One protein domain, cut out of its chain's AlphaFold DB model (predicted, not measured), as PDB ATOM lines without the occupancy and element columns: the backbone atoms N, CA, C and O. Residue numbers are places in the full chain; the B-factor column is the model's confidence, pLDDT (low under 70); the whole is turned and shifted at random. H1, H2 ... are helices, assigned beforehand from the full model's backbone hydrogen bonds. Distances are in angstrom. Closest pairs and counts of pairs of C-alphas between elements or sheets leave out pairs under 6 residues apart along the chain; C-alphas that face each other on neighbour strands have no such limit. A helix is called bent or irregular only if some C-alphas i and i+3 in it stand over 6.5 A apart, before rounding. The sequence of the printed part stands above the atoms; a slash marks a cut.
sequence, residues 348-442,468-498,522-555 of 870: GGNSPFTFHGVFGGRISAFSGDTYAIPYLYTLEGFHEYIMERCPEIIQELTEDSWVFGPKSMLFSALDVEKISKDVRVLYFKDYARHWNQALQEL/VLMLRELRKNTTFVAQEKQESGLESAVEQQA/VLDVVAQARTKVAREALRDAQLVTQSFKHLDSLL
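AT A GLANCE: This is residues 348 to 442, 468 to 498 and 522 to 555 of the 870 residues of the protein "ImcF-related N-terminal domain-containing protein" of Desulfomicrobium apsheronum (UniProt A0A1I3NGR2). Two long helices, H4 and H7, run side by side the same way, and H5 and H2a, roughly end to end, run the opposite way along them in a loose bundle. H6 lies beyond H7, and its residues 492 to 498 stick out. The printed part has 160 residues with seven named helices, H1 to H7 in chain order, and no named strand: all helix. It is loose, with a radius of gyration of the C-alphas of 18.7 A and spans of 59 by 43 by 27 A.

HOW THE PARTS SIT: H7, residues 522 to 552, has a kink of 52 degrees near residue 546 and is irregular, with C-alphas 547 and 550 7.5 A apart. Its residues 533 to 547 touch H4, residues 413 to 441, the same way at a shallow tilt of 28 degrees; the closest C-alphas are those of Ala 432 and Val 544, 6.0 A. H2, residues 379 to 399, was assigned as one helix by its hydrogen bonds but is bent, with C-alphas 388 and 391 6.7 A apart. Its arm H2a, residues 379 to 388, touches residues 530 to 537 of H7, closest at the C-alphas of Met 387 and Ala 534, 5.9 A. Its arm H2b, residues 391 to 399, touches residues 416 to 420 of H4 at a steep tilt of 47 degrees, closest at the C-alphas of Ile 394 and Val 416, 7.3 A. H5, residues 468 to 478, touches residues 544 to 552 of H7, closest at the C-alphas of Thr 478 and Thr 545, 5.2 A. H6, residues 481 to 498, is close to H7 but not clearly touching, closest at the C-alphas of Glu 484 and Leu 538, 7.6 A. H1, residues 355 to 358, only just touches H5, with 3 pairs of C-alphas within 8 A, closest at Phe 355 and Met 470, 7.0 A. H3, residues 401 to 404, and H2b meet only through their link. Every O i to N i+4 pair is within hydrogen-bond range in H2b, H4 and H5, against 5 of 6 in H2a, 11 of 14 in H6 and 23 of 27 in H7; H1 and H3 are too short for such a pair.

IN THESE COORDINATES: H4 measures 42.2 A from C-alpha 413 at (-8.750, 39.314, 81.762) to C-alpha 441, H7 41.5 A to C-alpha 552 at (11.823, 26.357, 110.373), and H6 26.5 A.

THE WHOLE: Residues 443 to 467 and 499 to 521 are not printed, with gaps of 13.5 A and 15.0 A between C-alphas. The link from H1 to H2 is long, with 20 residues. The mean pLDDT of the printed part is 76.2, and 49 residues are under 70, among them 481 to 498.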
ATOM      1  N   GLY A 348       6.080  14.037  82.660       77.25
ATOM      2  CA  GLY A 348       7.401  14.669  82.526       77.25
ATOM      3  C   GLY A 348       8.604  13.822  82.978       77.25
ATOM      4  O   GLY A 348       9.743  14.267  82.857       77.25
ATOM      5  N   GLY A 349       8.389  12.607  83.496       78.31
ATOM      6  CA  GLY A 349       9.447  11.635  83.805       78.31
ATOM      7  C   GLY A 349      10.304  11.963  85.034       78.31
ATOM      8  O   GLY A 349      11.236  11.219  85.344       78.31
ATOM      9  N   ASN A 350       9.995  13.044  85.754       87.06
ATOM     10  CA  ASN A 350      10.711  13.441  86.961       87.06
ATOM     11  C   ASN A 350      10.338  12.540  88.147       87.06
ATOM     12  O   ASN A 350       9.166  12.363  88.484       87.06
ATOM     13  N   SER A 351      11.353  11.985  88.809       85.81
ATOM     14  CA  SER A 351      11.158  11.119  89.975       85.81
ATOM     15  C   SER A 351      10.548  11.887  91.154       85.81
ATOM     16  O   SER A 351      10.942  13.028  91.412       85.81
ATOM     17  N   PRO A 352       9.635  11.267  91.924       90.06
ATOM     18  CA  PRO A 352       9.114  11.879  93.135       90.06
ATOM     19  C   PRO A 352      10.217  12.045  94.186       90.06
ATOM     20  O   PRO A 352      11.127  11.220  94.310       90.06
ATOM     21  N   PHE A 353      10.109  13.103  94.981       91.88
ATOM     22  CA  PHE A 353      11.001  13.361  96.101       91.88
ATOM     23  C   PHE A 353      10.704  12.399  97.260       91.88
ATOM     24  O   PHE A 353       9.547  12.168  97.611       91.88
ATOM     25  N   THR A 354      11.753  11.864  97.887       91.75
ATOM     26  CA  THR A 354      11.661  11.035  99.098       91.75
ATOM     27  C   THR A 354      12.763  11.430 100.077       91.75
ATOM     28  O   THR A 354      13.886  11.743  99.674       91.75
ATOM     29  N   PHE A 355      12.476  11.373 101.379       89.56
ATOM     30  CA  PHE A 355      13.483  11.652 102.409       89.56
ATOM     31  C   PHE A 355      14.565  10.567 102.489       89.56
ATOM     32  O   PHE A 355      15.679  10.840 102.929       89.56
ATOM     33  N   HIS A 356      14.274   9.358 102.004       87.88
ATOM     34  CA  HIS A 356      15.219   8.246 101.971       87.88
ATOM     35  C   HIS A 356      16.529   8.596 101.240       87.88
ATOM     36  O   HIS A 356      17.621   8.329 101.746       87.88
ATOM     37  N   GLY A 357      16.430   9.255 100.078       81.88
ATOM     38  CA  GLY A 357      17.604   9.704  99.320       81.88
ATOM     39  C   GLY A 357      18.421  10.774 100.053       81.88
ATOM     40  O   GLY A 357      19.648  10.771  99.987       81.88
ATOM     41  N   VAL A 358      17.750  11.641 100.817       84.94
ATOM     42  CA  VAL A 358      18.368  12.727 101.597       84.94
ATOM     43  C   VAL A 358      19.200  12.177 102.759       84.94
ATOM     44  O   VAL A 358      20.264  12.707 103.071       84.94
ATOM     45  N   PHE A 359      18.756  11.086 103.385       84.00
ATOM     46  CA  PHE A 359      19.465  10.452 104.502       84.00
ATOM     47  C   PHE A 359      20.675   9.599 104.072       84.00
ATOM     48  O   PHE A 359      21.353   9.015 104.921       84.00
ATOM     49  N   GLY A 360      20.996   9.551 102.774       68.44
ATOM     50  CA  GLY A 360      22.238   8.967 102.261       68.44
ATOM     51  C   GLY A 360      22.296   7.436 102.276       68.44
ATOM     52  O   GLY A 360      23.393   6.876 102.306       68.44
ATOM     53  N   GLY A 361      21.148   6.748 102.290       58.84
ATOM     54  CA  GLY A 361      21.054   5.291 102.103       58.84
ATOM     55  C   GLY A 361      21.687   4.413 103.197       58.84
ATOM     56  O   GLY A 361      21.790   3.200 103.022       58.84
ATOM     57  N   ARG A 362      22.127   4.988 104.325       58.12
ATOM     58  CA  ARG A 362      22.522   4.234 105.533       58.12
ATOM     59  C   ARG A 362      21.273   3.798 106.311       58.12
ATOM     60  O   ARG A 362      20.182   4.269 106.013       58.12
ATOM     61  N   ILE A 363      21.427   2.911 107.307       61.38
ATOM     62  CA  ILE A 363      20.336   2.522 108.226       61.38
ATOM     63  C   ILE A 363      19.722   3.806 108.797       61.38
ATOM     64  O   ILE A 363      20.337   4.481 109.620       61.38
ATOM     65  N   SER A 364      18.547   4.171 108.284       70.50
ATOM     66  CA  SER A 364      17.865   5.413 108.624       70.50
ATOM     67  C   SER A 364      17.380   5.338 110.069       70.50
ATOM     68  O   SER A 364      16.829   4.323 110.492       70.50
ATOM     69  N   ALA A 365      17.549   6.419 110.833       81.56
ATOM     70  CA  ALA A 365      16.926   6.555 112.155       81.56
ATOM     71  C   ALA A 365      15.385   6.634 112.061       81.56
ATOM     72  O   ALA A 365      14.687   6.513 113.072       81.56
ATOM     73  N   PHE A 366      14.867   6.840 110.844       87.75
ATOM     74  CA  PHE A 366      13.461   7.015 110.522       87.75
ATOM     75  C   PHE A 366      12.892   5.831 109.735       87.75
ATOM     76  O   PHE A 366      13.526   5.271 108.847       87.75
ATOM     77  N   SER A 367      11.640   5.510 110.039       86.94
ATOM     78  CA  SER A 367      10.719   4.754 109.194       86.94
ATOM     79  C   SER A 367       9.786   5.719 108.460       86.94
ATOM     80  O   SER A 367       9.552   6.828 108.945       86.94
ATOM     81  N   GLY A 368       9.260   5.305 107.301       84.50
ATOM     82  CA  GLY A 368       8.364   6.135 106.480       84.50
ATOM     83  C   GLY A 368       9.079   7.176 105.608       84.50
ATOM     84  O   GLY A 368       8.432   8.028 105.008       84.50
ATOM     85  N   ASP A 369      10.408   7.099 105.496       86.31
ATOM     86  CA  ASP A 369      11.244   7.978 104.665       86.31
ATOM     87  C   ASP A 369      11.078   7.747 103.150       86.31
ATOM     88  O   ASP A 369      11.515   8.570 102.341       86.31
ATOM     89  N   THR A 370      10.400   6.665 102.763       88.31
ATOM     90  CA  THR A 370      10.056   6.308 101.380       88.31
ATOM     91  C   THR A 370       8.763   6.947 100.869       88.31
ATOM     92  O   THR A 370       8.399   6.713  99.716       88.31
ATOM     93  N   TYR A 371       8.056   7.746 101.683       91.00
ATOM     94  CA  TYR A 371       6.863   8.461 101.218       91.00
ATOM     95  C   TYR A 371       7.219   9.385 100.044       91.00
ATOM     96  O   TYR A 371       8.040  10.294 100.175       91.00
ATOM     97  N   ALA A 372       6.594   9.127  98.897       91.56
ATOM     98  CA  ALA A 372       6.852   9.818  97.644       91.56
ATOM     99  C   ALA A 372       6.036  11.114  97.560       91.56
ATOM    100  O   ALA A 372       4.810  11.084  97.438       91.56
ATOM    101  N   ILE A 373       6.725  12.252  97.586       93.50
ATOM    102  CA  ILE A 373       6.156  13.560  97.263       93.50
ATOM    103  C   ILE A 373       6.285  13.750  95.746       93.50
ATOM    104  O   ILE A 373       7.409  13.766  95.240       93.50
ATOM    105  N   PRO A 374       5.179  13.883  94.990       93.94
ATOM    106  CA  PRO A 374       5.258  14.135  93.554       93.94
ATOM    107  C   PRO A 374       6.114  15.368  93.250       93.94
ATOM    108  O   PRO A 374       5.996  16.374  93.951       93.94
ATOM    109  N   TYR A 375       6.930  15.304  92.193       92.44
ATOM    110  CA  TYR A 375       7.842  16.386  91.793       92.44
ATOM    111  C   TYR A 375       7.130  17.743  91.658       92.44
ATOM    112  O   TYR A 375       7.661  18.772  92.057       92.44
ATOM    113  N   LEU A 376       5.867  17.732  91.218       92.94
ATOM    114  CA  LEU A 376       4.995  18.909  91.150       92.94
ATOM    115  C   LEU A 376       4.944  19.738  92.451       92.94
ATOM    116  O   LEU A 376       4.718  20.947  92.400       92.94
ATOM    117  N   TYR A 377       5.125  19.104  93.613       93.56
ATOM    118  CA  TYR A 377       5.074  19.741  94.931       93.56
ATOM    119  C   TYR A 377       6.459  19.941  95.565       93.56
ATOM    120  O   TYR A 377       6.563  20.018  96.789       93.56
ATOM    121  N   THR A 378       7.524  20.025  94.767       92.75
ATOM    122  CA  THR A 378       8.838  20.516  95.216       92.75
ATOM    123  C   THR A 378       9.023  21.984  94.829       92.75
ATOM    124  O   THR A 378       8.184  22.565  94.137       92.75
ATOM    125  N   LEU A 379      10.087  22.631  95.310       88.94
ATOM    126  CA  LEU A 379      10.423  23.998  94.900       88.94
ATOM    127  C   LEU A 379      10.685  24.067  93.390       88.94
ATOM    128  O   LEU A 379      10.232  24.998  92.729       88.94
ATOM    129  N   GLU A 380      11.392  23.074  92.849       88.19
ATOM    130  CA  GLU A 380      11.691  22.986  91.421       88.19
ATOM    131  C   GLU A 380      10.406  22.798  90.596       88.19
ATOM    132  O   GLU A 380      10.178  23.539  89.639       88.19
ATOM    133  N   GLY A 381       9.500  21.909  91.025       88.31
ATOM    134  CA  GLY A 381       8.196  21.734  90.377       88.31
ATOM    135  C   GLY A 381       7.273  22.952  90.502       88.31
ATOM    136  O   GLY A 381       6.510  23.245  89.584       88.31
ATOM    137  N   PHE A 382       7.353  23.714  91.596       88.44
ATOM    138  CA  PHE A 382       6.636  24.988  91.722       88.44
ATOM    139  C   PHE A 382       7.068  25.987  90.635       88.44
ATOM    140  O   PHE A 382       6.212  26.615  90.009       88.44
ATOM    141  N   HIS A 383       8.373  26.108  90.382       84.56
ATOM    142  CA  HIS A 383       8.908  27.004  89.351       84.56
ATOM    143  C   HIS A 383       8.444  26.583  87.959       84.56
ATOM    144  O   HIS A 383       7.824  27.368  87.249       84.56
ATOM    145  N   GLU A 384       8.662  25.321  87.611       86.88
ATOM    146  CA  GLU A 384       8.330  24.789  86.289       86.88
ATOM    147  C   GLU A 384       6.817  24.854  86.006       86.88
ATOM    148  O   GLU A 384       6.382  25.387  84.987       86.88
ATOM    149  N   TYR A 385       5.971  24.385  86.929       87.31
ATOM    150  CA  TYR A 385       4.544  24.226  86.636       87.31
ATOM    151  C   TYR A 385       3.694  25.449  86.980       87.31
ATOM    152  O   TYR A 385       2.811  25.800  86.202       87.31
ATOM    153  N   ILE A 386       3.917  26.125  88.114       85.75
ATOM    154  CA  ILE A 386       3.083  27.279  88.498       85.75
ATOM    155  C   ILE A 386       3.570  28.579  87.856       85.75
ATOM    156  O   ILE A 386       2.732  29.380  87.440       85.75
ATOM    157  N   MET A 387       4.884  28.803  87.768       79.88
ATOM    158  CA  MET A 387       5.410  30.069  87.238       79.88
ATOM    159  C   MET A 387       5.458  30.066  85.706       79.88
ATOM    160  O   MET A 387       5.090  31.069  85.092       79.88
ATOM    161  N   GLU A 388       5.862  28.951  85.086       82.50
ATOM    162  CA  GLU A 388       6.018  28.869  83.626       82.50
ATOM    163  C   GLU A 388       4.790  28.260  82.927       82.50
ATOM    164  O   GLU A 388       4.200  28.918  82.066       82.50
ATOM    165  N   ARG A 389       4.352  27.049  83.310       84.25
ATOM    166  CA  ARG A 389       3.315  26.299  82.559       84.25
ATOM    167  C   ARG A 389       1.867  26.689  82.872       84.25
ATOM    168  O   ARG A 389       1.027  26.665  81.980       84.25
ATOM    169  N   CYS A 390       1.535  27.075  84.102       83.31
ATOM    170  CA  CYS A 390       0.156  27.385  84.509       83.31
ATOM    171  C   CYS A 390      -0.490  28.512  83.673       83.31
ATOM    172  O   CYS A 390      -1.626  28.329  83.224       83.31
ATOM    173  N   PRO A 391       0.196  29.640  83.380       80.62
ATOM    174  CA  PRO A 391      -0.333  30.644  82.459       80.62
ATOM    175  C   PRO A 391      -0.615  30.093  81.054       80.62
ATOM    176  O   PRO A 391      -1.626  30.465  80.462       80.62
ATOM    177  N   GLU A 392       0.238  29.200  80.539       79.88
ATOM    178  CA  GLU A 392       0.082  28.575  79.215       79.88
ATOM    179  C   GLU A 392      -1.124  27.629  79.189       79.88
ATOM    180  O   GLU A 392      -1.983  27.764  78.323       79.88
ATOM    181  N   ILE A 393      -1.269  26.763  80.199       79.94
ATOM    182  CA  ILE A 393      -2.419  25.852  80.343       79.94
ATOM    183  C   ILE A 393      -3.726  26.648  80.434       79.94
ATOM    184  O   ILE A 393      -4.717  26.320  79.779       79.94
ATOM    185  N   ILE A 394      -3.756  27.723  81.228       77.31
ATOM    186  CA  ILE A 394      -4.949  28.572  81.330       77.31
ATOM    187  C   ILE A 394      -5.238  29.246  79.985       77.31
ATOM    188  O   ILE A 394      -6.404  29.327  79.596       77.31
ATOM    189  N   GLN A 395      -4.213  29.699  79.260       74.25
ATOM    190  CA  GLN A 395      -4.381  30.292  77.938       74.25
ATOM    191  C   GLN A 395      -4.952  29.279  76.936       74.25
ATOM    192  O   GLN A 395      -5.968  29.581  76.317       74.25
ATOM    193  N   GLU A 396      -4.404  28.067  76.842       72.81
ATOM    194  CA  GLU A 396      -4.918  26.994  75.975       72.81
ATOM    195  C   GLU A 396      -6.380  26.643  76.298       72.81
ATOM    196  O   GLU A 396      -7.230  26.513  75.413       72.81
ATOM    197  N   LEU A 397      -6.712  26.546  77.589       70.94
ATOM    198  CA  LEU A 397      -8.079  26.294  78.043       70.94
ATOM    199  C   LEU A 397      -9.033  27.458  77.730       70.94
ATOM    200  O   LEU A 397     -10.222  27.224  77.499       70.94
ATOM    201  N   THR A 398      -8.523  28.691  77.704       66.06
ATOM    202  CA  THR A 398      -9.285  29.898  77.350       66.06
ATOM    203  C   THR A 398      -9.436  30.043  75.832       66.06
ATOM    204  O   THR A 398     -10.490  30.461  75.355       66.06
ATOM    205  N   GLU A 399      -8.439  29.644  75.043       65.81
ATOM    206  CA  GLU A 399      -8.511  29.589  73.577       65.81
ATOM    207  C   GLU A 399      -9.534  28.544  73.105       65.81
ATOM    208  O   GLU A 399     -10.276  28.785  72.153       65.81
ATOM    209  N   ASP A 400      -9.690  27.445  73.850       68.12
ATOM    210  CA  ASP A 400     -10.746  26.441  73.665       68.12
ATOM    211  C   ASP A 400     -12.131  26.868  74.208       68.12
ATOM    212  O   ASP A 400     -13.083  26.082  74.186       68.12
ATOM    213  N   SER A 401     -12.297  28.109  74.680       65.56
ATOM    214  CA  SER A 401     -13.543  28.611  75.293       65.56
ATOM    215  C   SER A 401     -14.791  28.456  74.419       65.56
ATOM    216  O   SER A 401     -15.900  28.302  74.941       65.56
ATOM    217  N   TRP A 402     -14.630  28.441  73.095       73.69
ATOM    218  CA  TRP A 402     -15.710  28.245  72.124       73.69
ATOM    219  C   TRP A 402     -16.386  26.861  72.239       73.69
ATOM    220  O   TRP A 402     -17.574  26.728  71.930       73.69
ATOM    221  N   VAL A 403     -15.681  25.848  72.761       75.44
ATOM    222  CA  VAL A 403     -16.207  24.490  72.998       75.44
ATOM    223  C   VAL A 403     -17.323  24.509  74.057       75.44
ATOM    224  O   VAL A 403     -18.347  23.827  73.926       75.44
ATOM    225  N   PHE A 404     -17.187  25.378  75.060       70.69
ATOM    226  CA  PHE A 404     -18.081  25.481  76.217       70.69
ATOM    227  C   PHE A 404     -19.373  26.282  75.935       70.69
ATOM    228  O   PHE A 404     -20.345  26.160  76.683       70.69
ATOM    229  N   GLY A 405     -19.442  27.021  74.817       67.38
ATOM    230  CA  GLY A 405     -20.653  27.684  74.315       67.38
ATOM    231  C   GLY A 405     -20.582  29.215  74.191       67.38
ATOM    232  O   GLY A 405     -19.565  29.839  74.456       67.38
ATOM    233  N   PRO A 406     -21.677  29.874  73.773       57.59
ATOM    234  CA  PRO A 406     -21.682  31.321  73.528       57.59
ATOM    235  C   PRO A 406     -21.543  32.170  74.806       57.59
ATOM    236  O   PRO A 406     -21.107  33.312  74.734       57.59
ATOM    237  N   LYS A 407     -21.861  31.621  75.991       52.72
ATOM    238  CA  LYS A 407     -21.676  32.315  77.282       52.72
ATOM    239  C   LYS A 407     -20.220  32.331  77.772       52.72
ATOM    240  O   LYS A 407     -19.905  33.138  78.637       52.72
ATOM    241  N   SER A 408     -19.346  31.478  77.233       50.34
ATOM    242  CA  SER A 408     -17.913  31.418  77.565       50.34
ATOM    243  C   SER A 408     -17.027  32.210  76.599       50.34
ATOM    244  O   SER A 408     -15.840  32.351  76.856       50.34
ATOM    245  N   MET A 409     -17.582  32.792  75.528       45.78
ATOM    246  CA  MET A 409     -16.845  33.676  74.603       45.78
ATOM    247  C   MET A 409     -16.411  35.018  75.230       45.78
ATOM    248  O   MET A 409     -15.780  35.829  74.562       45.78
ATOM    249  N   LEU A 410     -16.745  35.264  76.501       47.12
ATOM    250  CA  LEU A 410     -16.444  36.495  77.232       47.12
ATOM    251  C   LEU A 410     -15.608  36.216  78.489       47.12
ATOM    252  O   LEU A 410     -15.910  36.763  79.544       47.12
ATOM    253  N   PHE A 411     -14.578  35.366  78.414       54.62
ATOM    254  CA  PHE A 411     -13.572  35.358  79.479       54.62
ATOM    255  C   PHE A 411     -12.811  36.685  79.426       54.62
ATOM    256  O   PHE A 411     -12.009  36.930  78.524       54.62
ATOM    257  N   SER A 412     -13.112  37.579  80.365       56.50
ATOM    258  CA  SER A 412     -12.354  38.815  80.539       56.50
ATOM    259  C   SER A 412     -10.981  38.495  81.137       56.50
ATOM    260  O   SER A 412     -10.797  37.457  81.773       56.50
ATOM    261  N   ALA A 413     -10.018  39.416  81.031       58.19
ATOM    262  CA  ALA A 413      -8.750  39.314  81.762       58.19
ATOM    263  C   ALA A 413      -8.966  39.107  83.282       58.19
ATOM    264  O   ALA A 413      -8.188  38.421  83.939       58.19
ATOM    265  N   LEU A 414     -10.078  39.631  83.819       55.69
ATOM    266  CA  LEU A 414     -10.531  39.424  85.200       55.69
ATOM    267  C   LEU A 414     -10.929  37.969  85.518       55.69
ATOM    268  O   LEU A 414     -10.720  37.516  86.644       55.69
ATOM    269  N   ASP A 415     -11.476  37.225  84.554       69.88
ATOM    270  CA  ASP A 415     -11.852  35.820  84.749       69.88
ATOM    271  C   ASP A 415     -10.620  34.911  84.727       69.88
ATOM    272  O   ASP A 415     -10.522  33.996  85.543       69.88
ATOM    273  N   VAL A 416      -9.645  35.210  83.860       71.38
ATOM    274  CA  VAL A 416      -8.340  34.525  83.808       71.38
ATOM    275  C   VAL A 416      -7.582  34.700  85.127       71.38
ATOM    276  O   VAL A 416      -7.075  33.726  85.685       71.38
ATOM    277  N   GLU A 417      -7.567  35.915  85.682       73.94
ATOM    278  CA  GLU A 417      -6.953  36.193  86.986       73.94
ATOM    279  C   GLU A 417      -7.637  35.391  88.104       73.94
ATOM    280  O   GLU A 417      -6.963  34.745  88.912       73.94
ATOM    281  N   LYS A 418      -8.976  35.331  88.102       80.50
ATOM    282  CA  LYS A 418      -9.742  34.534  89.068       80.50
ATOM    283  C   LYS A 418      -9.462  33.031  88.944       80.50
ATOM    284  O   LYS A 418      -9.253  32.378  89.963       80.50
ATOM    285  N   ILE A 419      -9.409  32.493  87.723       80.38
ATOM    286  CA  ILE A 419      -9.063  31.086  87.472       80.38
ATOM    287  C   ILE A 419      -7.649  30.794  87.976       80.38
ATOM    288  O   ILE A 419      -7.460  29.817  88.698       80.38
ATOM    289  N   SER A 420      -6.679  31.660  87.660       82.12
ATOM    290  CA  SER A 420      -5.293  31.506  88.113       82.12
ATOM    291  C   SER A 420      -5.206  31.455  89.640       82.12
ATOM    292  O   SER A 420      -4.542  30.586  90.198       82.12
ATOM    293  N   LYS A 421      -5.957  32.320  90.331       85.31
ATOM    294  CA  LYS A 421      -6.032  32.342  91.790       85.31
ATOM    295  C   LYS A 421      -6.629  31.056  92.350       85.31
ATOM    296  O   LYS A 421      -6.060  30.474  93.270       85.31
ATOM    297  N   ASP A 422      -7.744  30.589  91.797       85.81
ATOM    298  CA  ASP A 422      -8.394  29.359  92.257       85.81
ATOM    299  C   ASP A 422      -7.490  28.126  92.042       85.81
ATOM    300  O   ASP A 422      -7.413  27.266  92.921       85.81
ATOM    301  N   VAL A 423      -6.745  28.066  90.927       88.75
ATOM    302  CA  VAL A 423      -5.728  27.025  90.676       88.75
ATOM    303  C   VAL A 423      -4.624  27.078  91.732       88.75
ATOM    304  O   VAL A 423      -4.292  26.044  92.312       88.75
ATOM    305  N   ARG A 424      -4.088  28.268  92.044       88.25
ATOM    306  CA  ARG A 424      -3.057  28.432  93.084       88.25
ATOM    307  C   ARG A 424      -3.549  27.993  94.460       88.25
ATOM    308  O   ARG A 424      -2.822  27.307  95.174       88.25
ATOM    309  N   VAL A 425      -4.793  28.314  94.821       89.75
ATOM    310  CA  VAL A 425      -5.396  27.874  96.091       89.75
ATOM    311  C   VAL A 425      -5.464  26.345  96.173       89.75
ATOM    312  O   VAL A 425      -5.108  25.773  97.206       89.75
ATOM    313  N   LEU A 426      -5.888  25.669  95.098       90.38
ATOM    314  CA  LEU A 426      -5.898  24.202  95.035       90.38
ATOM    315  C   LEU A 426      -4.479  23.626  95.126       90.38
ATOM    316  O   LEU A 426      -4.244  22.713  95.920       90.38
ATOM    317  N   TYR A 427      -3.539  24.203  94.373       92.31
ATOM    318  CA  TYR A 427      -2.136  23.799  94.355       92.31
ATOM    319  C   TYR A 427      -1.493  23.894  95.739       92.31
ATOM    320  O   TYR A 427      -1.004  22.888  96.242       92.31
ATOM    321  N   PHE A 428      -1.545  25.054  96.403       91.56
ATOM    322  CA  PHE A 428      -0.898  25.245  97.706       91.56
ATOM    323  C   PHE A 428      -1.567  24.448  98.830       91.56
ATOM    324  O   PHE A 428      -0.895  24.019  99.771       91.56
ATOM    325  N   LYS A 429      -2.873  24.176  98.717       91.75
ATOM    326  CA  LYS A 429      -3.570  23.265  99.631       91.75
ATOM    327  C   LYS A 429      -3.042  21.832  99.514       91.75
ATOM    328  O   LYS A 429      -2.848  21.178 100.539       91.75
ATOM    329  N   ASP A 430      -2.840  21.331  98.298       92.88
ATOM    330  CA  ASP A 430      -2.281  19.994  98.068       92.88
ATOM    331  C   ASP A 430      -0.773  19.956  98.381       92.88
ATOM    332  O   ASP A 430      -0.317  19.000  99.007       92.88
ATOM    333  N   TYR A 431      -0.030  21.027  98.081       93.38
ATOM    334  CA  TYR A 431       1.383  21.199  98.441       93.38
ATOM    335  C   TYR A 431       1.587  21.036  99.950       93.38
ATOM    336  O   TYR A 431       2.317  20.155 100.403       93.38
ATOM    337  N   ALA A 432       0.869  21.830 100.753       91.44
ATOM    338  CA  ALA A 432       0.940  21.739 102.206       91.44
ATOM    339  C   ALA A 432       0.473  20.368 102.721       91.44
ATOM    340  O   ALA A 432       1.015  19.876 103.709       91.44
ATOM    341  N   ARG A 433      -0.512  19.729 102.070       93.69
ATOM    342  CA  ARG A 433      -0.974  18.385 102.450       93.69
ATOM    343  C   ARG A 433       0.124  17.340 102.261       93.69
ATOM    344  O   ARG A 433       0.364  16.586 103.197       93.69
ATOM    345  N   HIS A 434       0.784  17.303 101.103       94.31
ATOM    346  CA  HIS A 434       1.824  16.311 100.818       94.31
ATOM    347  C   HIS A 434       3.019  16.441 101.763       94.31
ATOM    348  O   HIS A 434       3.458  15.436 102.319       94.31
ATOM    349  N   TRP A 435       3.486  17.665 102.030       93.50
ATOM    350  CA  TRP A 435       4.575  17.891 102.987       93.50
ATOM    351  C   TRP A 435       4.176  17.549 104.427       93.50
ATOM    352  O   TRP A 435       4.931  16.877 105.127       93.50
ATOM    353  N   ASN A 436       2.969  17.922 104.869       92.38
ATOM    354  CA  ASN A 436       2.483  17.526 106.196       92.38
ATOM    355  C   ASN A 436       2.329  16.007 106.327       92.38
ATOM    356  O   ASN A 436       2.668  15.452 107.369       92.38
ATOM    357  N   GLN A 437       1.836  15.331 105.289       93.31
ATOM    358  CA  GLN A 437       1.695  13.879 105.295       93.31
ATOM    359  C   GLN A 437       3.063  13.192 105.334       93.31
ATOM    360  O   GLN A 437       3.263  12.308 106.160       93.31
ATOM    361  N   ALA A 438       4.035  13.658 104.545       92.56
ATOM    362  CA  ALA A 438       5.400  13.142 104.590       92.56
ATOM    363  C   ALA A 438       6.020  13.268 105.997       92.56
ATOM    364  O   ALA A 438       6.635  12.329 106.495       92.56
ATOM    365  N   LEU A 439       5.789  14.391 106.691       92.12
ATOM    366  CA  LEU A 439       6.234  14.588 108.077       92.12
ATOM    367  C   LEU A 439       5.497  13.704 109.100       92.12
ATOM    368  O   LEU A 439       6.072  13.367 110.133       92.12
ATOM    369  N   GLN A 440       4.234  13.344 108.847       91.38
ATOM    370  CA  GLN A 440       3.452  12.452 109.715       91.38
ATOM    371  C   GLN A 440       3.840  10.975 109.556       91.38
ATOM    372  O   GLN A 440       3.776  10.216 110.530       91.38
ATOM    373  N   GLU A 441       4.231  10.570 108.347       92.00
ATOM    374  CA  GLU A 441       4.728   9.219 108.066       92.00
ATOM    375  C   GLU A 441       6.140   8.999 108.625       92.00
ATOM    376  O   GLU A 441       6.455   7.897 109.074       92.00
ATOM    377  N   LEU A 442       6.966  10.053 108.692       91.88
ATOM    378  CA  LEU A 442       8.288  10.003 109.318       91.88
ATOM    379  C   LEU A 442       8.195   9.701 110.822       91.88
ATOM    380  O   LEU A 442       7.751  10.519 111.637       91.88
ATOM    381  N   VAL A 468      18.111  17.384 111.182       91.75
ATOM    382  CA  VAL A 468      18.651  18.622 110.592       91.75
ATOM    383  C   VAL A 468      18.596  18.561 109.069       91.75
ATOM    384  O   VAL A 468      18.177  19.529 108.443       91.75
ATOM    385  N   LEU A 469      18.975  17.427 108.472       90.81
ATOM    386  CA  LEU A 469      18.890  17.229 107.022       90.81
ATOM    387  C   LEU A 469      17.448  17.361 106.518       90.81
ATOM    388  O   LEU A 469      17.194  18.092 105.566       90.81
ATOM    389  N   MET A 470      16.497  16.727 107.207       91.75
ATOM    390  CA  MET A 470      15.075  16.852 106.890       91.75
ATOM    391  C   MET A 470      14.586  18.298 107.031       91.75
ATOM    392  O   MET A 470      13.929  18.796 106.123       91.75
ATOM    393  N   LEU A 471      14.938  19.000 108.115       92.06
ATOM    394  CA  LEU A 471      14.542  20.398 108.317       92.06
ATOM    395  C   LEU A 471      15.135  21.326 107.244       92.06
ATOM    396  O   LEU A 471      14.474  22.280 106.840       92.06
ATOM    397  N   ARG A 472      16.351  21.047 106.755       92.06
ATOM    398  CA  ARG A 472      16.971  21.795 105.648       92.06
ATOM    399  C   ARG A 472      16.212  21.598 104.339       92.06
ATOM    400  O   ARG A 472      15.927  22.584 103.665       92.06
ATOM    401  N   GLU A 473      15.849  20.363 104.005       91.25
ATOM    402  CA  GLU A 473      15.046  20.075 102.808       91.25
ATOM    403  C   GLU A 473      13.622  20.624 102.923       91.25
ATOM    404  O   GLU A 473      13.087  21.179 101.961       91.25
ATOM    405  N   LEU A 474      13.022  20.550 104.114       92.38
ATOM    406  CA  LEU A 474      11.734  21.172 104.393       92.38
ATOM    407  C   LEU A 474      11.821  22.685 104.185       92.38
ATOM    408  O   LEU A 474      10.992  23.242 103.472       92.38
ATOM    409  N   ARG A 475      12.835  23.355 104.749       91.31
ATOM    410  CA  ARG A 475      13.075  24.788 104.537       91.31
ATOM    411  C   ARG A 475      13.206  25.089 103.047       91.31
ATOM    412  O   ARG A 475      12.449  25.907 102.538       91.31
ATOM    413  N   LYS A 476      14.086  24.378 102.334       90.44
ATOM    414  CA  LYS A 476      14.297  24.553 100.887       90.44
ATOM    415  C   LYS A 476      12.975  24.535 100.106       90.44
ATOM    416  O   LYS A 476      12.789  25.371  99.233       90.44
ATOM    417  N   ASN A 477      12.049  23.643 100.453       90.00
ATOM    418  CA  ASN A 477      10.771  23.490  99.754       90.00
ATOM    419  C   ASN A 477       9.601  24.297 100.353       90.00
ATOM    420  O   ASN A 477       8.510  24.295  99.801       90.00
ATOM    421  N   THR A 478       9.768  25.001 101.475       87.12
ATOM    422  CA  THR A 478       8.648  25.717 102.130       87.12
ATOM    423  C   THR A 478       8.911  27.200 102.366       87.12
ATOM    424  O   THR A 478       7.960  27.963 102.550       87.12
ATOM    425  N   THR A 479      10.168  27.650 102.325       82.06
ATOM    426  CA  THR A 479      10.527  29.073 102.375       82.06
ATOM    427  C   THR A 479      10.767  29.623 100.971       82.06
ATOM    428  O   THR A 479      11.847  29.470 100.411       82.06
ATOM    429  N   PHE A 480       9.783  30.347 100.439       74.81
ATOM    430  CA  PHE A 480       9.851  31.002  99.122       74.81
ATOM    431  C   PHE A 480      10.498  32.413  99.180       74.81
ATOM    432  O   PHE A 480      10.585  33.123  98.184       74.81
ATOM    433  N   VAL A 481      10.988  32.828 100.362       57.47
ATOM    434  CA  VAL A 481      11.405  34.208 100.708       57.47
ATOM    435  C   VAL A 481      12.699  34.665 100.024       57.47
ATOM    436  O   VAL A 481      12.866  35.850  99.741       57.47
ATOM    437  N   ALA A 482      13.637  33.754  99.741       49.94
ATOM    438  CA  ALA A 482      14.920  34.127  99.136       49.94
ATOM    439  C   ALA A 482      14.763  34.746  97.730       49.94
ATOM    440  O   ALA A 482      15.624  35.510  97.297       49.94
ATOM    441  N   GLN A 483      13.648  34.469  97.048       50.56
ATOM    442  CA  GLN A 483      13.410  34.878  95.662       50.56
ATOM    443  C   GLN A 483      12.674  36.218  95.525       50.56
ATOM    444  O   GLN A 483      12.904  36.930  94.550       50.56
ATOM    445  N   GLU A 484      11.921  36.646  96.543       48.88
ATOM    446  CA  GLU A 484      11.253  37.961  96.582       48.88
ATOM    447  C   GLU A 484      12.280  39.115  96.456       48.88
ATOM    448  O   GLU A 484      12.071  40.110  95.756       48.88
ATOM    449  N   LYS A 485      13.468  38.947  97.061       47.31
ATOM    450  CA  LYS A 485      14.588  39.902  96.953       47.31
ATOM    451  C   LYS A 485      15.236  39.935  95.567       47.31
ATOM    452  O   LYS A 485      15.739  40.981  95.171       47.31
ATOM    453  N   GLN A 486      15.251  38.818  94.847       44.09
ATOM    454  CA  GLN A 486      15.922  38.717  93.551       44.09
ATOM    455  C   GLN A 486      15.029  39.259  92.422       44.09
ATOM    456  O   GLN A 486      15.517  39.986  91.559       44.09
ATOM    457  N   GLU A 487      13.716  39.021  92.494       46.50
ATOM    458  CA  GLU A 487      12.734  39.581  91.554       46.50
ATOM    459  C   GLU A 487      12.477  41.081  91.781       46.50
ATOM    460  O   GLU A 487      12.450  41.837  90.812       46.50
ATOM    461  N   SER A 488      12.422  41.561  93.033       44.19
ATOM    462  CA  SER A 488      12.307  43.011  93.315       44.19
ATOM    463  C   SER A 488      13.490  43.837  92.770       44.19
ATOM    464  O   SER A 488      13.334  44.997  92.383       44.19
ATOM    465  N   GLY A 489      14.683  43.233  92.676       46.97
ATOM    466  CA  GLY A 489      15.854  43.845  92.044       46.97
ATOM    467  C   GLY A 489      15.703  43.991  90.526       46.97
ATOM    468  O   GLY A 489      16.054  45.039  89.975       46.97
ATOM    469  N   LEU A 490      15.124  42.980  89.864       46.53
ATOM    470  CA  LEU A 490      14.779  43.013  88.438       46.53
ATOM    471  C   LEU A 490      13.695  44.056  88.134       46.53
ATOM    472  O   LEU A 490      13.803  44.756  87.129       46.53
ATOM    473  N   GLU A 491      12.707  44.235  89.011       44.28
ATOM    474  CA  GLU A 491      11.671  45.267  88.862       44.28
ATOM    475  C   GLU A 491      12.257  46.679  88.850       44.28
ATOM    476  O   GLU A 491      11.960  47.455  87.943       44.28
ATOM    477  N   SER A 492      13.179  46.988  89.771       49.72
ATOM    478  CA  SER A 492      13.855  48.293  89.777       49.72
ATOM    479  C   SER A 492      14.633  48.557  88.481       49.72
ATOM    480  O   SER A 492      14.722  49.698  88.029       49.72
ATOM    481  N   ALA A 493      15.161  47.503  87.847       50.06
ATOM    482  CA  ALA A 493      15.892  47.599  86.591       50.06
ATOM    483  C   ALA A 493      14.949  47.784  85.388       50.06
ATOM    484  O   ALA A 493      15.210  48.642  84.542       50.06
ATOM    485  N   VAL A 494      13.837  47.040  85.333       51.00
ATOM    486  CA  VAL A 494      12.831  47.112  84.256       51.00
ATOM    487  C   VAL A 494      12.054  48.431  84.307       51.00
ATOM    488  O   VAL A 494      11.864  49.078  83.275       51.00
ATOM    489  N   GLU A 495      11.681  48.902  85.498       47.97
ATOM    490  CA  GLU A 495      10.963  50.166  85.705       47.97
ATOM    491  C   GLU A 495      11.852  51.381  85.368       47.97
ATOM    492  O   GLU A 495      11.412  52.332  84.713       47.97
ATOM    493  N   GLN A 496      13.158  51.304  85.666       51.72
ATOM    494  CA  GLN A 496      14.150  52.284  85.202       51.72
ATOM    495  C   GLN A 496      14.372  52.249  83.680       51.72
ATOM    496  O   GLN A 496      14.694  53.282  83.081       51.72
ATOM    497  N   GLN A 497      14.204  51.094  83.030       49.16
ATOM    498  CA  GLN A 497      14.326  50.954  81.576       49.16
ATOM    499  C   GLN A 497      13.087  51.488  80.837       49.16
ATOM    500  O   GLN A 497      13.234  52.150  79.805       49.16
ATOM    501  N   ALA A 498      11.890  51.279  81.394       46.91
ATOM    502  CA  ALA A 498      10.634  51.833  80.893       46.91
ATOM    503  C   ALA A 498      10.588  53.366  81.041       46.91
ATOM    504  O   ALA A 498      10.276  54.076  80.079       46.91
ATOM    505  N   VAL A 522       2.393  43.611  72.986       37.41
ATOM    506  CA  VAL A 522       1.789  42.341  73.428       37.41
ATOM    507  C   VAL A 522       2.792  41.520  74.242       37.41
ATOM    508  O   VAL A 522       2.423  40.967  75.275       37.41
ATOM    509  N   LEU A 523       4.066  41.497  73.838       41.31
ATOM    510  CA  LEU A 523       5.147  40.868  74.607       41.31
ATOM    511  C   LEU A 523       5.347  41.535  75.978       41.31
ATOM    512  O   LEU A 523       5.484  40.825  76.972       41.31
ATOM    513  N   ASP A 524       5.280  42.868  76.053       44.84
ATOM    514  CA  ASP A 524       5.363  43.605  77.323       44.84
ATOM    515  C   ASP A 524       4.139  43.358  78.227       44.84
ATOM    516  O   ASP A 524       4.293  43.210  79.438       44.84
ATOM    517  N   VAL A 525       2.928  43.238  77.667       50.41
ATOM    518  CA  VAL A 525       1.709  42.921  78.439       50.41
ATOM    519  C   VAL A 525       1.727  41.480  78.962       50.41
ATOM    520  O   VAL A 525       1.368  41.245  80.116       50.41
ATOM    521  N   VAL A 526       2.195  40.513  78.166       47.03
ATOM    522  CA  VAL A 526       2.359  39.112  78.599       47.03
ATOM    523  C   VAL A 526       3.465  38.990  79.653       47.03
ATOM    524  O   VAL A 526       3.289  38.282  80.644       47.03
ATOM    525  N   ALA A 527       4.571  39.724  79.507       54.06
ATOM    526  CA  ALA A 527       5.628  39.781  80.515       54.06
ATOM    527  C   ALA A 527       5.143  40.415  81.835       54.06
ATOM    528  O   ALA A 527       5.452  39.909  82.914       54.06
ATOM    529  N   GLN A 528       4.333  41.477  81.774       57.22
ATOM    530  CA  GLN A 528       3.708  42.095  82.953       57.22
ATOM    531  C   GLN A 528       2.653  41.191  83.614       57.22
ATOM    532  O   GLN A 528       2.544  41.163  84.840       57.22
ATOM    533  N   ALA A 529       1.898  40.416  82.834       56.34
ATOM    534  CA  ALA A 529       0.954  39.434  83.365       56.34
ATOM    535  C   ALA A 529       1.681  38.273  84.068       56.34
ATOM    536  O   ALA A 529       1.294  37.893  85.172       56.34
ATOM    537  N   ARG A 530       2.778  37.767  83.483       60.78
ATOM    538  CA  ARG A 530       3.628  36.729  84.092       60.78
ATOM    539  C   ARG A 530       4.243  37.196  85.413       60.78
ATOM    540  O   ARG A 530       4.158  36.474  86.400       60.78
ATOM    541  N   THR A 531       4.774  38.420  85.476       66.31
ATOM    542  CA  THR A 531       5.348  38.971  86.721       66.31
ATOM    543  C   THR A 531       4.293  39.242  87.797       66.31
ATOM    544  O   THR A 531       4.551  39.027  88.982       66.31
ATOM    545  N   LYS A 532       3.073  39.649  87.419       70.75
ATOM    546  CA  LYS A 532       1.957  39.797  88.367       70.75
ATOM    547  C   LYS A 532       1.510  38.445  88.941       70.75
ATOM    548  O   LYS A 532       1.362  38.328  90.156       70.75
ATOM    549  N   VAL A 533       1.338  37.425  88.093       68.06
ATOM    550  CA  VAL A 533       0.975  36.060  88.521       68.06
ATOM    551  C   VAL A 533       2.062  35.458  89.412       68.06
ATOM    552  O   VAL A 533       1.732  34.875  90.442       68.06
ATOM    553  N   ALA A 534       3.338  35.669  89.076       68.50
ATOM    554  CA  ALA A 534       4.486  35.284  89.894       68.50
ATOM    555  C   ALA A 534       4.436  35.903  91.303       68.50
ATOM    556  O   ALA A 534       4.506  35.187  92.302       68.50
ATOM    557  N   ARG A 535       4.206  37.220  91.402       74.75
ATOM    558  CA  ARG A 535       4.050  37.911  92.695       74.75
ATOM    559  C   ARG A 535       2.888  37.375  93.522       74.75
ATOM    560  O   ARG A 535       3.018  37.187  94.732       74.75
ATOM    561  N   GLU A 536       1.738  37.157  92.896       78.44
ATOM    562  CA  GLU A 536       0.576  36.615  93.599       78.44
ATOM    563  C   GLU A 536       0.803  35.169  94.045       78.44
ATOM    564  O   GLU A 536       0.410  34.812  95.153       78.44
ATOM    565  N   ALA A 537       1.488  34.360  93.233       75.62
ATOM    566  CA  ALA A 537       1.875  33.006  93.598       75.62
ATOM    567  C   ALA A 537       2.839  32.982  94.783       75.62
ATOM    568  O   ALA A 537       2.622  32.203  95.708       75.62
ATOM    569  N   LEU A 538       3.833  33.873  94.816       78.81
ATOM    570  CA  LEU A 538       4.727  34.026  95.964       78.81
ATOM    571  C   LEU A 538       3.964  34.440  97.229       78.81
ATOM    572  O   LEU A 538       4.212  33.889  98.301       78.81
ATOM    573  N   ARG A 539       2.990  35.352  97.116       81.06
ATOM    574  CA  ARG A 539       2.138  35.756  98.245       81.06
ATOM    575  C   ARG A 539       1.283  34.601  98.767       81.06
ATOM    576  O   ARG A 539       1.194  34.415  99.977       81.06
ATOM    577  N   ASP A 540       0.669  33.825  97.880       81.50
ATOM    578  CA  ASP A 540      -0.128  32.655  98.265       81.50
ATOM    579  C   ASP A 540       0.772  31.553  98.872       81.50
ATOM    580  O   ASP A 540       0.386  30.897  99.844       81.50
ATOM    581  N   ALA A 541       2.015  31.421  98.391       81.56
ATOM    582  CA  ALA A 541       3.023  30.514  98.939       81.56
ATOM    583  C   ALA A 541       3.442  30.874 100.380       81.56
ATOM    584  O   ALA A 541       3.786  29.982 101.160       81.56
ATOM    585  N   GLN A 542       3.333  32.147 100.791       81.62
ATOM    586  CA  GLN A 542       3.592  32.559 102.180       81.62
ATOM    587  C   GLN A 542       2.667  31.852 103.183       81.62
ATOM    588  O   GLN A 542       3.065  31.646 104.331       81.62
ATOM    589  N   LEU A 543       1.463  31.427 102.772       82.31
ATOM    590  CA  LEU A 543       0.567  30.629 103.621       82.31
ATOM    591  C   LEU A 543       1.175  29.256 103.939       82.31
ATOM    592  O   LEU A 543       1.094  28.785 105.076       82.31
ATOM    593  N   VAL A 544       1.837  28.637 102.955       85.75
ATOM    594  CA  VAL A 544       2.587  27.388 103.148       85.75
ATOM    595  C   VAL A 544       3.774  27.644 104.074       85.75
ATOM    596  O   VAL A 544       3.932  26.933 105.065       85.75
ATOM    597  N   THR A 545       4.544  28.710 103.844       85.75
ATOM    598  CA  THR A 545       5.666  29.093 104.717       85.75
ATOM    599  C   THR A 545       5.223  29.298 106.166       85.75
ATOM    600  O   THR A 545       5.862  28.807 107.097       85.75
ATOM    601  N   GLN A 546       4.092  29.973 106.383       86.62
ATOM    602  CA  GLN A 546       3.542  30.207 107.716       86.62
ATOM    603  C   GLN A 546       3.181  28.895 108.425       86.62
ATOM    604  O   GLN A 546       3.409  28.780 109.631       86.62
ATOM    605  N   SER A 547       2.675  27.902 107.686       86.00
ATOM    606  CA  SER A 547       2.324  26.591 108.242       86.00
ATOM    607  C   SER A 547       3.538  25.820 108.773       86.00
ATOM    608  O   SER A 547       3.412  25.154 109.794       86.00
ATOM    609  N   PHE A 548       4.726  25.990 108.178       90.62
ATOM    610  CA  PHE A 548       5.963  25.300 108.581       90.62
ATOM    611  C   PHE A 548       6.933  26.167 109.397       90.62
ATOM    612  O   PHE A 548       7.961  25.676 109.860       90.62
ATOM    613  N   LYS A 549       6.590  27.435 109.658       88.00
ATOM    614  CA  LYS A 549       7.442  28.403 110.374       88.00
ATOM    615  C   LYS A 549       7.935  27.908 111.738       88.00
ATOM    616  O   LYS A 549       9.041  28.228 112.163       88.00
ATOM    617  N   HIS A 550       7.115  27.131 112.440       89.62
ATOM    618  CA  HIS A 550       7.483  26.568 113.738       89.62
ATOM    619  C   HIS A 550       8.605  25.521 113.621       89.62
ATOM    620  O   HIS A 550       9.490  25.497 114.472       89.62
ATOM    621  N   LEU A 551       8.625  24.715 112.553       89.44
ATOM    622  CA  LEU A 551       9.717  23.775 112.265       89.44
ATOM    623  C   LEU A 551      10.951  24.502 111.736       89.44
ATOM    624  O   LEU A 551      12.066  24.188 112.139       89.44
ATOM    625  N   ASP A 552      10.746  25.518 110.899       87.75
ATOM    626  CA  ASP A 552      11.823  26.357 110.373       87.75
ATOM    627  C   ASP A 552      12.615  27.068 111.485       87.75
ATOM    628  O   ASP A 552      13.839  27.158 111.420       87.75
ATOM    629  N   SER A 553      11.937  27.487 112.562       89.50
ATOM    630  CA  SER A 553      12.567  28.142 113.718       89.50
ATOM    631  C   SER A 553      13.568  27.270 114.493       89.50
ATOM    632  O   SER A 553      14.314  27.779 115.330       89.50
ATOM    633  N   LEU A 554      13.602  25.960 114.221       91.56
ATOM    634  CA  LEU A 554      14.567  25.025 114.807       91.56
ATOM    635  C   LEU A 554      15.941  25.071 114.127       91.56
ATOM    636  O   LEU A 554      16.882  24.440 114.615       91.56
ATOM    637  N   LEU A 555      16.065  25.816 113.032       92.38
ATOM    638  CA  LEU A 555      17.308  26.045 112.313       92.38
ATOM    639  C   LEU A 555      17.665  27.542 112.330       92.38
ATOM    640  O   LEU A 555      16.793  28.397 112.174       92.38
TER     641      LEU A 555